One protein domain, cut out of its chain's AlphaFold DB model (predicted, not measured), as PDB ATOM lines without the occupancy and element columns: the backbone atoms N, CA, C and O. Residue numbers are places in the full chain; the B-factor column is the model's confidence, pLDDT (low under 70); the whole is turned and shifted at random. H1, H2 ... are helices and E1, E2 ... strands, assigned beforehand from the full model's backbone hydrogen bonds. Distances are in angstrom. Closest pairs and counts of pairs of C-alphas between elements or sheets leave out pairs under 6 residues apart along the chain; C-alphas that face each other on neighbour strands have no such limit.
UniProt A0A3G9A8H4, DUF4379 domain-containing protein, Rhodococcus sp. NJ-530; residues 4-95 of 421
ATOM      1  N   LYS A   4     -42.712   3.215 -30.513       92.56
ATOM      2  CA  LYS A   4     -42.946   4.328 -29.580       92.56
ATOM      3  C   LYS A   4     -43.138   3.884 -28.127       92.56
ATOM      4  O   LYS A   4     -42.755   4.626 -27.228       92.56
ATOM      5  N   ASP A   5     -43.698   2.693 -27.924       92.44
ATOM      6  CA  ASP A   5     -44.076   2.199 -26.600       92.44
ATOM      7  C   ASP A   5     -42.873   1.526 -25.918       92.44
ATOM      8  O   ASP A   5     -42.575   1.806 -24.761       92.44
ATOM      9  N   GLU A   6     -42.112   0.701 -26.648       91.56
ATOM     10  CA  GLU A   6     -40.951  -0.006 -26.080       91.56
ATOM     11  C   GLU A   6     -39.633   0.769 -26.148       91.56
ATOM     12  O   GLU A   6     -38.758   0.620 -25.293       91.56
ATOM     13  N   HIS A   7     -39.451   1.587 -27.185       91.94
ATOM     14  CA  HIS A   7     -38.202   2.296 -27.436       91.94
ATOM     15  C   HIS A   7     -38.452   3.788 -27.716       91.94
ATOM     16  O   HIS A   7     -38.069   4.294 -28.776       91.94
ATOM     17  N   PRO A   8     -39.016   4.549 -26.756       92.56
ATOM     18  CA  PRO A   8     -39.415   5.947 -26.961       92.56
ATOM     19  C   PRO A   8     -38.249   6.864 -27.359       92.56
ATOM     20  O   PRO A   8     -38.426   7.827 -28.101       92.56
ATOM     21  N   LYS A   9     -37.028   6.559 -26.903       91.38
ATOM     22  CA  LYS A   9     -35.815   7.287 -27.306       91.38
ATOM     23  C   LYS A   9     -35.414   7.015 -28.762       91.38
ATOM     24  O   LYS A   9     -34.973   7.946 -29.426       91.38
ATOM     25  N   LEU A  10     -35.592   5.789 -29.267       91.19
ATOM     26  CA  LEU A  10     -35.384   5.488 -30.691       91.19
ATOM     27  C   LEU A  10     -36.487   6.115 -31.536       91.19
ATOM     28  O   LEU A  10     -36.188   6.710 -32.559       91.19
ATOM     29  N   PHE A  11     -37.739   6.061 -31.084       93.19
ATOM     30  CA  PHE A  11     -38.865   6.670 -31.790       93.19
ATOM     31  C   PHE A  11     -38.645   8.161 -32.097       93.19
ATOM     32  O   PHE A  11     -38.956   8.614 -33.192       93.19
ATOM     33  N   ARG A  12     -38.019   8.914 -31.179       93.06
ATOM     34  CA  ARG A  12     -37.648  10.328 -31.395       93.06
ATOM     35  C   ARG A  12     -36.607  10.555 -32.495       93.06
ATOM     36  O   ARG A  12     -36.455  11.685 -32.934       93.06
ATOM     37  N   GLN A  13     -35.884   9.517 -32.904       94.06
ATOM     38  CA  GLN A  13     -34.932   9.588 -34.011       94.06
ATOM     39  C   GLN A  13     -35.587   9.302 -35.366       94.06
ATOM     40  O   GLN A  13     -34.888   9.326 -36.371       94.06
ATOM     41  N   LEU A  14     -36.889   9.006 -35.444       93.06
ATOM     42  CA  LEU A  14     -37.567   8.925 -36.737       93.06
ATOM     43  C   LEU A  14     -37.619  10.310 -37.382       93.06
ATOM     44  O   LEU A  14     -37.943  11.304 -36.734       93.06
ATOM     45  N   HIS A  15     -37.318  10.372 -38.675       93.00
ATOM     46  CA  HIS A  15     -37.347  11.624 -39.411       93.00
ATOM     47  C   HIS A  15     -38.799  12.122 -39.555       93.00
ATOM     48  O   HIS A  15     -39.632  11.381 -40.089       93.00
ATOM     49  N   PRO A  16     -39.123  13.370 -39.159       86.62
ATOM     50  CA  PRO A  16     -40.510  13.842 -39.094       86.62
ATOM     51  C   PRO A  16     -41.167  14.042 -40.468       86.62
ATOM     52  O   PRO A  16     -42.356  13.790 -40.612       86.62
ATOM     53  N   THR A  17     -40.411  14.482 -41.481       85.94
ATOM     54  CA  THR A  17     -40.959  14.830 -42.811       85.94
ATOM     55  C   THR A  17     -40.626  13.844 -43.936       85.94
ATOM     56  O   THR A  17     -41.392  13.742 -44.886       85.94
ATOM     57  N   ARG A  18     -39.519  13.091 -43.856       82.44
ATOM     58  CA  ARG A  18     -39.089  12.154 -44.916       82.44
ATOM     59  C   ARG A  18     -39.841  10.823 -44.940       82.44
ATOM     60  O   ARG A  18     -39.738  10.094 -45.917       82.44
ATOM     61  N   ASN A  19     -40.607  10.521 -43.897       85.25
ATOM     62  CA  ASN A  19     -41.484   9.352 -43.828       85.25
ATOM     63  C   ASN A  19     -42.930   9.706 -44.224       85.25
ATOM     64  O   ASN A  19     -43.883   9.242 -43.600       85.25
ATOM     65  N   ALA A  20     -43.096  10.593 -45.210       79.31
ATOM     66  CA  ALA A  20     -44.413  11.010 -45.680       79.31
ATOM     67  C   ALA A  20     -45.236   9.787 -46.126       79.31
ATOM     68  O   ALA A  20     -44.716   8.894 -46.785       79.31
ATOM     69  N   GLY A  21     -46.510   9.733 -45.733       77.56
ATOM     70  CA  GLY A  21     -47.397   8.603 -46.036       77.56
ATOM     71  C   GLY A  21     -47.290   7.404 -45.084       77.56
ATOM     72  O   GLY A  21     -48.096   6.485 -45.197       77.56
ATOM     73  N   ILE A  22     -46.366   7.412 -44.115       83.69
ATOM     74  CA  ILE A  22     -46.236   6.356 -43.099       83.69
ATOM     75  C   ILE A  22     -46.820   6.846 -41.767       83.69
ATOM     76  O   ILE A  22     -46.385   7.868 -41.231       83.69
ATOM     77  N   ASP A  23     -47.755   6.093 -41.176       85.38
ATOM     78  CA  ASP A  23     -48.169   6.324 -39.786       85.38
ATOM     79  C   ASP A  23     -47.051   5.883 -38.832       85.38
ATOM     80  O   ASP A  23     -46.987   4.727 -38.399       85.38
ATOM     81  N   LEU A  24     -46.174   6.828 -38.475       87.38
ATOM     82  CA  LEU A  24     -45.067   6.607 -37.541       87.38
ATOM     83  C   LEU A  24     -45.542   5.994 -36.216       87.38
ATOM     84  O   LEU A  24     -44.838   5.173 -35.628       87.38
ATOM     85  N   GLY A  25     -46.747   6.341 -35.751       85.75
ATOM     86  CA  GLY A  25     -47.304   5.846 -34.497       85.75
ATOM     87  C   GLY A  25     -47.649   4.355 -34.509       85.75
ATOM     88  O   GLY A  25     -47.771   3.761 -33.431       85.75
ATOM     89  N   SER A  26     -47.785   3.763 -35.698       86.50
ATOM     90  CA  SER A  26     -48.061   2.341 -35.918       86.50
ATOM     91  C   SER A  26     -46.801   1.494 -36.128       86.50
ATOM     92  O   SER A  26     -46.867   0.271 -35.980       86.50
ATOM     93  N   VAL A  27     -45.651   2.123 -36.406       87.94
ATOM     94  CA  VAL A  27     -44.394   1.429 -36.717       87.94
ATOM     95  C   VAL A  27     -44.000   0.495 -35.575       87.94
ATOM     96  O   VAL A  27     -43.875   0.895 -34.411       87.94
ATOM     97  N   THR A  28     -43.791  -0.776 -35.907       91.00
ATOM     98  CA  THR A  28     -43.380  -1.800 -34.945       91.00
ATOM     99  C   THR A  28     -41.862  -1.867 -34.828       91.00
ATOM    100  O   THR A  28     -41.130  -1.603 -35.779       91.00
ATOM    101  N   ASN A  29     -41.366  -2.243 -33.650       87.75
ATOM    102  CA  ASN A  29     -39.929  -2.408 -33.401       87.75
ATOM    103  C   ASN A  29     -39.294  -3.590 -34.167       87.75
ATOM    104  O   ASN A  29     -38.071  -3.712 -34.204       87.75
ATOM    105  N   SER A  30     -40.116  -4.458 -34.759       88.50
ATOM    106  CA  SER A  30     -39.722  -5.625 -35.547       88.50
ATOM    107  C   SER A  30     -39.964  -5.451 -37.047       88.50
ATOM    108  O   SER A  30     -39.789  -6.410 -37.790       88.50
ATOM    109  N   SER A  31     -40.397  -4.267 -37.492       84.69
ATOM    110  CA  SER A  31     -40.632  -4.004 -38.913       84.69
ATOM    111  C   SER A  31     -39.325  -4.104 -39.713       84.69
ATOM    112  O   SER A  31     -38.255  -3.678 -39.259       84.69
ATOM    113  N   ASN A  32     -39.450  -4.676 -40.913       80.31
ATOM    114  CA  ASN A  32     -38.411  -4.736 -41.939       80.31
ATOM    115  C   ASN A  32     -38.537  -3.599 -42.965       80.31
ATOM    116  O   ASN A  32     -37.760  -3.543 -43.916       80.31
ATOM    117  N   ASP A  33     -39.481  -2.679 -42.771       80.06
ATOM    118  CA  ASP A  33     -39.695  -1.557 -43.676       80.06
ATOM    119  C   ASP A  33     -38.605  -0.505 -43.474       80.06
ATOM    120  O   ASP A  33     -38.201  -0.184 -42.350       80.06
ATOM    121  N   MET A  34     -38.112   0.045 -44.580       82.75
ATOM    122  CA  MET A  34     -37.054   1.048 -44.554       82.75
ATOM    123  C   MET A  34     -37.621   2.436 -44.286       82.75
ATOM    124  O   MET A  34     -38.146   3.076 -45.197       82.75
ATOM    125  N   VAL A  35     -37.413   2.929 -43.066       86.56
ATOM    126  CA  VAL A  35     -37.804   4.278 -42.635       86.56
ATOM    127  C   VAL A  35     -36.591   5.199 -42.519       86.56
ATOM    128  O   VAL A  35     -35.448   4.757 -42.361       86.56
ATOM    129  N   TRP A  36     -36.842   6.498 -42.620       91.12
ATOM    130  CA  TRP A  36     -35.852   7.548 -42.432       91.12
ATOM    131  C   TRP A  36     -35.662   7.876 -40.955       91.12
ATOM    132  O   TRP A  36     -36.630   8.059 -40.213       91.12
ATOM    133  N   TRP A  37     -34.401   8.026 -40.565       91.88
ATOM    134  CA  TRP A  37     -33.949   8.413 -39.237       91.88
ATOM    135  C   TRP A  37     -33.155   9.713 -39.306       91.88
ATOM    136  O   TRP A  37     -32.538  10.016 -40.327       91.88
ATOM    137  N   ILE A  38     -33.148  10.448 -38.200       91.25
ATOM    138  CA  ILE A  38     -32.315  11.616 -37.950       91.25
ATOM    139  C   ILE A  38     -31.766  11.542 -36.521       91.25
ATOM    140  O   ILE A  38     -32.502  11.288 -35.564       91.25
ATOM    141  N   CYS A  39     -30.455  11.714 -36.354       89.25
ATOM    142  CA  CYS A  39     -29.843  11.729 -35.024       89.25
ATOM    143  C   CYS A  39     -29.786  13.161 -34.464       89.25
ATOM    144  O   CYS A  39     -29.915  14.120 -35.224       89.25
ATOM    145  N   PRO A  40     -29.529  13.345 -33.154       88.25
ATOM    146  CA  PRO A  40     -29.401  14.679 -32.558       88.25
ATOM    147  C   PRO A  40     -28.311  15.565 -33.183       88.25
ATOM    148  O   PRO A  40     -28.390  16.781 -33.079       88.25
ATOM    149  N   ALA A  41     -27.311  14.965 -33.839       84.50
ATOM    150  CA  ALA A  41     -26.272  15.686 -34.578       84.50
ATOM    151  C   ALA A  41     -26.694  16.080 -36.011       84.50
ATOM    152  O   ALA A  41     -25.896  16.656 -36.740       84.50
ATOM    153  N   GLY A  42     -27.921  15.754 -36.433       85.12
ATOM    154  CA  GLY A  42     -28.471  16.114 -37.743       85.12
ATOM    155  C   GLY A  42     -28.149  15.142 -38.881       85.12
ATOM    156  O   GLY A  42     -28.538  15.398 -40.013       85.12
ATOM    157  N   HIS A  43     -27.469  14.020 -38.623       86.19
ATOM    158  CA  HIS A  43     -27.237  13.015 -39.664       86.19
ATOM    159  C   HIS A  43     -28.526  12.273 -39.999       86.19
ATOM    160  O   HIS A  43     -29.205  11.780 -39.097       86.19
ATOM    161  N   GLU A  44     -28.807  12.131 -41.290       87.75
ATOM    162  CA  GLU A  44     -29.993  11.457 -41.807       87.75
ATOM    163  C   GLU A  44     -29.624  10.157 -42.522       87.75
ATOM    164  O   GLU A  44     -28.653  10.101 -43.278       87.75
ATOM    165  N   TRP A  45     -30.404   9.097 -42.309       85.94
ATOM    166  CA  TRP A  45     -30.176   7.816 -42.981       85.94
ATOM    167  C   TRP A  45     -31.431   6.958 -43.044       85.94
ATOM    168  O   TRP A  45     -32.417   7.222 -42.360       85.94
ATOM    169  N   ARG A  46     -31.380   5.897 -43.852       86.94
ATOM    170  CA  ARG A  46     -32.425   4.871 -43.906       86.94
ATOM    171  C   ARG A  46     -31.959   3.601 -43.213       86.94
ATOM    172  O   ARG A  46     -30.829   3.167 -43.424       86.94
ATOM    173  N   GLU A  47     -32.835   3.001 -42.417       87.62
ATOM    174  CA  GLU A  47     -32.600   1.729 -41.726       87.62
ATOM    175  C   GLU A  47     -33.938   1.129 -41.273       87.62
ATOM    176  O   GLU A  47     -34.892   1.870 -41.024       87.62
ATOM    177  N   THR A  48     -34.029  -0.193 -41.130       90.25
ATOM    178  CA  THR A  48     -35.245  -0.813 -40.589       90.25
ATOM    179  C   THR A  48     -35.333  -0.624 -39.069       90.25
ATOM    180  O   THR A  48     -34.301  -0.642 -38.386       90.25
ATOM    181  N   PRO A  49     -36.536  -0.494 -38.478       90.06
ATOM    182  CA  PRO A  49     -36.710  -0.479 -37.023       90.06
ATOM    183  C   PRO A  49     -36.063  -1.678 -36.321       90.06
ATOM    184  O   PRO A  49     -35.421  -1.507 -35.279       90.06
ATOM    185  N   LEU A  50     -36.151  -2.868 -36.928       89.88
ATOM    186  CA  LEU A  50     -35.507  -4.078 -36.423       89.88
ATOM    187  C   LEU A  50     -33.980  -3.923 -36.333       89.88
ATOM    188  O   LEU A  50     -33.389  -4.167 -35.276       89.88
ATOM    189  N   GLN A  51     -33.325  -3.475 -37.409       87.75
ATOM    190  CA  GLN A  51     -31.874  -3.252 -37.419       87.75
ATOM    191  C   GLN A  51     -31.472  -2.124 -36.462       87.75
ATOM    192  O   GLN A  51     -30.475  -2.227 -35.738       87.75
ATOM    193  N   ARG A  52     -32.291  -1.072 -36.389       90.69
ATOM    194  CA  ARG A  52     -32.033   0.086 -35.542       90.69
ATOM    195  C   ARG A  52     -32.040  -0.265 -34.058       90.69
ATOM    196  O   ARG A  52     -31.152   0.219 -33.350       90.69
ATOM    197  N   ARG A  53     -32.982  -1.095 -33.589       90.69
ATOM    198  CA  ARG A  53     -33.028  -1.544 -32.182       90.69
ATOM    199  C   ARG A  53     -31.936  -2.564 -31.853       90.69
ATOM    200  O   ARG A  53     -31.610  -2.729 -30.685       90.69
ATOM    201  N   SER A  54     -31.421  -3.273 -32.859       88.56
ATOM    202  CA  SER A  54     -30.497  -4.394 -32.653       88.56
ATOM    203  C   SER A  54     -29.199  -3.933 -31.991       88.56
ATOM    204  O   SER A  54     -28.634  -2.905 -32.384       88.56
ATOM    205  N   ASP A  55     -28.712  -4.703 -31.021       86.38
ATOM    206  CA  ASP A  55     -27.432  -4.448 -30.362       86.38
ATOM    207  C   ASP A  55     -26.284  -4.893 -31.277       86.38
ATOM    208  O   ASP A  55     -26.009  -6.079 -31.453       86.38
ATOM    209  N   MET A  56     -25.685  -3.927 -31.969       84.75
ATOM    210  CA  MET A  56     -24.647  -4.182 -32.961       84.75
ATOM    211  C   MET A  56     -23.289  -3.836 -32.379       84.75
ATOM    212  O   MET A  56     -23.138  -2.784 -31.776       84.75
ATOM    213  N   VAL A  57     -22.276  -4.662 -32.649       85.69
ATOM    214  CA  VAL A  57     -20.915  -4.494 -32.105       85.69
ATOM    215  C   VAL A  57     -20.361  -3.081 -32.336       85.69
ATOM    216  O   VAL A  57     -19.759  -2.494 -31.442       85.69
ATOM    217  N   TRP A  58     -20.622  -2.490 -33.507       84.56
ATOM    218  CA  TRP A  58     -20.166  -1.135 -33.830       84.56
ATOM    219  C   TRP A  58     -20.812  -0.042 -32.968       84.56
ATOM    220  O   TRP A  58     -20.259   1.045 -32.877       84.56
ATOM    221  N   LYS A  59     -21.954  -0.307 -32.325       85.69
ATOM    222  CA  LYS A  59     -22.630   0.633 -31.422       85.69
ATOM    223  C   LYS A  59     -21.965   0.726 -30.048       85.69
ATOM    224  O   LYS A  59     -22.307   1.624 -29.291       85.69
ATOM    225  N   GLN A  60     -21.041  -0.186 -29.721       84.69
ATOM    226  CA  GLN A  60     -20.290  -0.187 -28.457       84.69
ATOM    227  C   GLN A  60     -21.193  -0.066 -27.209       84.69
ATOM    228  O   GLN A  60     -20.852   0.610 -26.243       84.69
ATOM    229  N   GLY A  61     -22.369  -0.702 -27.239       85.19
ATOM    230  CA  GLY A  61     -23.358  -0.660 -26.155       85.19
ATOM    231  C   GLY A  61     -24.312   0.544 -26.177       85.19
ATOM    232  O   GLY A  61     -25.309   0.530 -25.455       85.19
ATOM    233  N   ASP A  62     -24.090   1.555 -27.025       88.06
ATOM    234  CA  ASP A  62     -25.051   2.641 -27.230       88.06
ATOM    235  C   ASP A  62     -26.049   2.288 -28.338       88.06
ATOM    236  O   ASP A  62     -25.863   2.578 -29.522       88.06
ATOM    237  N   ILE A  63     -27.184   1.709 -27.949       87.25
ATOM    238  CA  ILE A  63     -28.254   1.379 -28.894       87.25
ATOM    239  C   ILE A  63     -28.796   2.605 -29.649       87.25
ATOM    240  O   ILE A  63     -29.438   2.425 -30.683       87.25
ATOM    241  N   TYR A  64     -28.539   3.835 -29.190       89.19
ATOM    242  CA  TYR A  64     -28.945   5.090 -29.829       89.19
ATOM    243  C   TYR A  64     -27.875   5.681 -30.750       89.19
ATOM    244  O   TYR A  64     -28.157   6.677 -31.426       89.19
ATOM    245  N   ALA A  65     -26.716   5.031 -30.868       87.31
ATOM    246  CA  ALA A  65     -25.636   5.455 -31.741       87.31
ATOM    247  C   ALA A  65     -26.087   5.525 -33.205       87.31
ATOM    248  O   ALA A  65     -26.844   4.682 -33.702       87.31
ATOM    249  N   CYS A  66     -25.610   6.558 -33.894       86.12
ATOM    250  CA  CYS A  66     -25.800   6.756 -35.323       86.12
ATOM    251  C   CYS A  66     -24.554   6.276 -36.068       86.12
ATOM    252  O   CYS A  66     -23.428   6.564 -35.660       86.12
ATOM    253  N   LEU A  67     -24.767   5.598 -37.195       83.75
ATOM    254  CA  LEU A  67     -23.698   5.058 -38.029       83.75
ATOM    255  C   LEU A  67     -22.712   6.139 -38.503       83.75
ATOM    256  O   LEU A  67     -21.527   5.869 -38.609       83.75
ATOM    257  N   TYR A  68     -23.191   7.363 -38.725       83.50
ATOM    258  CA  TYR A  68     -22.384   8.499 -39.176       83.50
ATOM    259  C   TYR A  68     -21.569   9.119 -38.039       83.50
ATOM    260  O   TYR A  68     -20.441   9.542 -38.258       83.50
ATOM    261  N   CYS A  69     -22.115   9.136 -36.818       82.38
ATOM    262  CA  CYS A  69     -21.401   9.654 -35.651       82.38
ATOM    263  C   CYS A  69     -20.270   8.719 -35.210       82.38
ATOM    264  O   CYS A  69     -19.242   9.187 -34.738       82.38
ATOM    265  N   VAL A  70     -20.473   7.404 -35.343       83.00
ATOM    266  CA  VAL A  70     -19.465   6.396 -34.977       83.00
ATOM    267  C   VAL A  70     -18.538   6.058 -36.152       83.00
ATOM    268  O   VAL A  70     -17.403   5.651 -35.935       83.00
ATOM    269  N   ALA A  71     -19.017   6.234 -37.388       76.62
ATOM    270  CA  ALA A  71     -18.307   5.996 -38.647       76.62
ATOM    271  C   ALA A  71     -17.502   4.677 -38.690       76.62
ATOM    272  O   ALA A  71     -16.305   4.692 -38.988       76.62
ATOM    273  N   PRO A  72     -18.123   3.511 -38.417       79.12
ATOM    274  CA  PRO A  72     -17.413   2.243 -38.515       79.12
ATOM    275  C   PRO A  72     -17.036   1.954 -39.973       79.12
ATOM    276  O   PRO A  72     -17.715   2.406 -40.897       79.12
ATOM    277  N   GLY A  73     -16.004   1.134 -40.183       82.12
ATOM    278  CA  GLY A  73     -15.593   0.658 -41.505       82.12
ATOM    279  C   GLY A  73     -16.715  -0.091 -42.233       82.12
ATOM    280  O   GLY A  73     -16.888  -1.303 -42.087       82.12
ATOM    281  N   CYS A  74     -17.528   0.633 -43.001       82.25
ATOM    282  CA  CYS A  74     -18.668   0.085 -43.720       82.25
ATOM    283  C   CYS A  74     -19.070   0.950 -44.914       82.25
ATOM    284  O   CYS A  74     -18.823   2.152 -44.971       82.25
ATOM    285  N   THR A  75     -19.723   0.323 -45.881       82.94
ATOM    286  CA  THR A  75     -20.310   1.002 -47.034       82.94
ATOM    287  C   THR A  75     -21.823   1.011 -46.897       82.94
ATOM    288  O   THR A  75     -22.408  -0.040 -46.643       82.94
ATOM    289  N   VAL A  76     -22.454   2.167 -47.076       79.75
ATOM    290  CA  VAL A  76     -23.906   2.368 -46.987       79.75
ATOM    291  C   VAL A  76     -24.416   2.848 -48.336       79.75
ATOM    292  O   VAL A  76     -23.899   3.815 -48.875       79.75
ATOM    293  N   ASN A  77     -25.425   2.185 -48.887       79.88
ATOM    294  CA  ASN A  77     -26.063   2.581 -50.143       79.88
ATOM    295  C   ASN A  77     -27.178   3.603 -49.892       79.88
ATOM    296  O   ASN A  77     -27.692   3.692 -48.775       79.88
ATOM    297  N   SER A  78     -27.630   4.314 -50.928       77.00
ATOM    298  CA  SER A  78     -28.728   5.291 -50.802       77.00
ATOM    299  C   SER A  78     -30.054   4.646 -50.381       77.00
ATOM    300  O   SER A  78     -30.897   5.276 -49.742       77.00
ATOM    301  N   CYS A  79     -30.215   3.348 -50.655       75.38
ATOM    302  CA  CYS A  79     -31.328   2.542 -50.162       75.38
ATOM    303  C   CYS A  79     -31.210   2.171 -48.670       75.38
ATOM    304  O   CYS A  79     -32.064   1.449 -48.179       75.38
ATOM    305  N   GLY A  80     -30.152   2.595 -47.967       77.12
ATOM    306  CA  GLY A  80     -29.867   2.326 -46.548       77.12
ATOM    307  C   GLY A  80     -29.258   0.953 -46.239       77.12
ATOM    308  O   GLY A  80     -28.797   0.717 -45.122       77.12
ATOM    309  N   HIS A  81     -29.178   0.055 -47.226       83.25
ATOM    310  CA  HIS A  81     -28.469  -1.214 -47.073       83.25
ATOM    311  C   HIS A  81     -26.972  -0.980 -46.916       83.25
ATOM    312  O   HIS A  81     -26.352  -0.262 -47.707       83.25
ATOM    313  N   ARG A  82     -26.382  -1.642 -45.923       83.31
ATOM    314  CA  ARG A  82     -24.977  -1.475 -45.558       83.31
ATOM    315  C   ARG A  82     -24.211  -2.789 -45.558       83.31
ATOM    316  O   ARG A  82     -24.764  -3.839 -45.239       83.31
ATOM    317  N   ARG A  83     -22.918  -2.706 -45.864       83.62
ATOM    318  CA  ARG A  83     -21.961  -3.814 -45.823       83.62
ATOM    319  C   ARG A  83     -20.772  -3.415 -44.956       83.62
ATOM    320  O   ARG A  83     -20.048  -2.481 -45.296       83.62
ATOM    321  N   PHE A  84     -20.583  -4.112 -43.839       81.50
ATOM    322  CA  PHE A  84     -19.403  -3.942 -42.992       81.50
ATOM    323  C   PHE A  84     -18.182  -4.561 -43.669       81.50
ATOM    324  O   PHE A  84     -18.286  -5.615 -44.300       81.50
ATOM    325  N   GLN A  85     -17.046  -3.878 -43.570       75.38
ATOM    326  CA  GLN A  85     -15.780  -4.327 -44.136       75.38
ATOM    327  C   GLN A  85     -14.855  -4.772 -43.003       75.38
ATOM    328  O   GLN A  85     -14.743  -4.100 -41.983       75.38
ATOM    329  N   SER A  86     -14.185  -5.905 -43.193       66.94
ATOM    330  CA  SER A  86     -13.202  -6.424 -42.243       66.94
ATOM    331  C   SER A  86     -11.805  -5.983 -42.678       66.94
ATOM    332  O   SER A  86     -11.403  -6.275 -43.801       66.94
ATOM    333  N   GLY A  87     -11.058  -5.295 -41.813       67.19
ATOM    334  CA  GLY A  87      -9.675  -4.892 -42.093       67.19
ATOM    335  C   GLY A  87      -9.281  -3.572 -41.432       67.19
ATOM    336  O   GLY A  87     -10.144  -2.754 -41.110       67.19
ATOM    337  N   LYS A  88      -7.970  -3.365 -41.238       58.78
ATOM    338  CA  LYS A  88      -7.415  -2.153 -40.603       58.78
ATOM    339  C   LYS A  88      -7.671  -0.868 -41.405       58.78
ATOM    340  O   LYS A  88      -7.791   0.182 -40.790       58.78
ATOM    341  N   ASP A  89      -7.851  -0.976 -42.722       61.47
ATOM    342  CA  ASP A  89      -8.098   0.159 -43.630       61.47
ATOM    343  C   ASP A  89      -9.576   0.292 -44.043       61.47
ATOM    344  O   ASP A  89      -9.913   0.921 -45.047       61.47
ATOM    345  N   SER A  90     -10.484  -0.346 -43.296       70.56
ATOM    346  CA  SER A  90     -11.920  -0.259 -43.566       70.56
ATOM    347  C   SER A  90     -12.427   1.156 -43.276       70.56
ATOM    348  O   SER A  90     -12.379   1.633 -42.145       70.56
ATOM    349  N   ILE A  91     -12.926   1.843 -44.308       78.25
ATOM    350  CA  ILE A  91     -13.410   3.225 -44.187       78.25
ATOM    351  C   ILE A  91     -14.922   3.313 -44.374       78.25
ATOM    352  O   ILE A  91     -15.511   2.591 -45.182       78.25
ATOM    353  N   PHE A  92     -15.545   4.225 -43.627       81.19
ATOM    354  CA  PHE A  92     -16.951   4.565 -43.792       81.19
ATOM    355  C   PHE A  92     -17.176   5.258 -45.142       81.19
ATOM    356  O   PHE A  92     -16.512   6.247 -45.455       81.19
ATOM    357  N   ARG A  93     -18.106   4.751 -45.957       80.00
ATOM    358  CA  ARG A  93     -18.488   5.361 -47.239       80.00
ATOM    359  C   ARG A  93     -19.994   5.330 -47.438       80.00
ATOM    360  O   ARG A  93     -20.633   4.314 -47.173       80.00
ATOM    361  N   VAL A  94     -20.529   6.407 -48.001       74.56
ATOM    362  CA  VAL A  94     -21.923   6.491 -48.444       74.56
ATOM    363  C   VAL A  94     -21.947   6.547 -49.964       74.56
ATOM    364  O   VAL A  94     -21.276   7.376 -50.573       74.56
ATOM    365  N   LEU A  95     -22.697   5.640 -50.575       71.50
ATOM    366  CA  LEU A  95     -22.884   5.551 -52.013       71.50
ATOM    367  C   LEU A  95     -24.210   6.212 -52.391       71.50
ATOM    368  O   LEU A  95     -25.237   5.974 -51.759       71.50
TER     369      LEU A  95
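AT A GLANCE: This is residues 4 to 95 of the 421 residues of the protein "DUF4379 domain-containing protein" of Rhodococcus sp. NJ-530 (UniProt A0A3G9A8H4). With little regular structure, elongated loops hold antiparallel hairpins, E1-E2 near the middle and E3-E4 towards one end, with residues 12 to 34 at the other. Of 92 printed residues 27 are in named elements, mixed helices and strands, ordered H1-E1-E2-H2-H3-E3-E4. The whole is compact, radius of gyration of the C-alphas 13.1 A, spanning 41 by 26 by 24 A.

HOW THE PARTS SIT: H1, residues 8 to 11, and H2, residues 49 to 53, are close but not clearly touching; their closest C-alphas, Leu 10 and Arg 53, are 7.6 A apart. Within hydrogen-bond range are N 37 of E1, residues 35 to 38, and O 45 of E2, residues 44 to 47, at 2.8 A, and N 75 of E3, residues 74 to 76, and O 83 of E4, residues 82 to 84, at 2.9 A.

IN THESE COORDINATES: H1 begins at C-alpha 8 (-39.415, 5.947, -26.961), H3 is residues 67 to 70, and E4 ends at C-alpha 84 (-19.403, -3.942, -42.992).

THE WHOLE: The printed part has no cut. Links H1-E1 and H2-H3 are long. Residues 86 to 89 have pLDDT under 70.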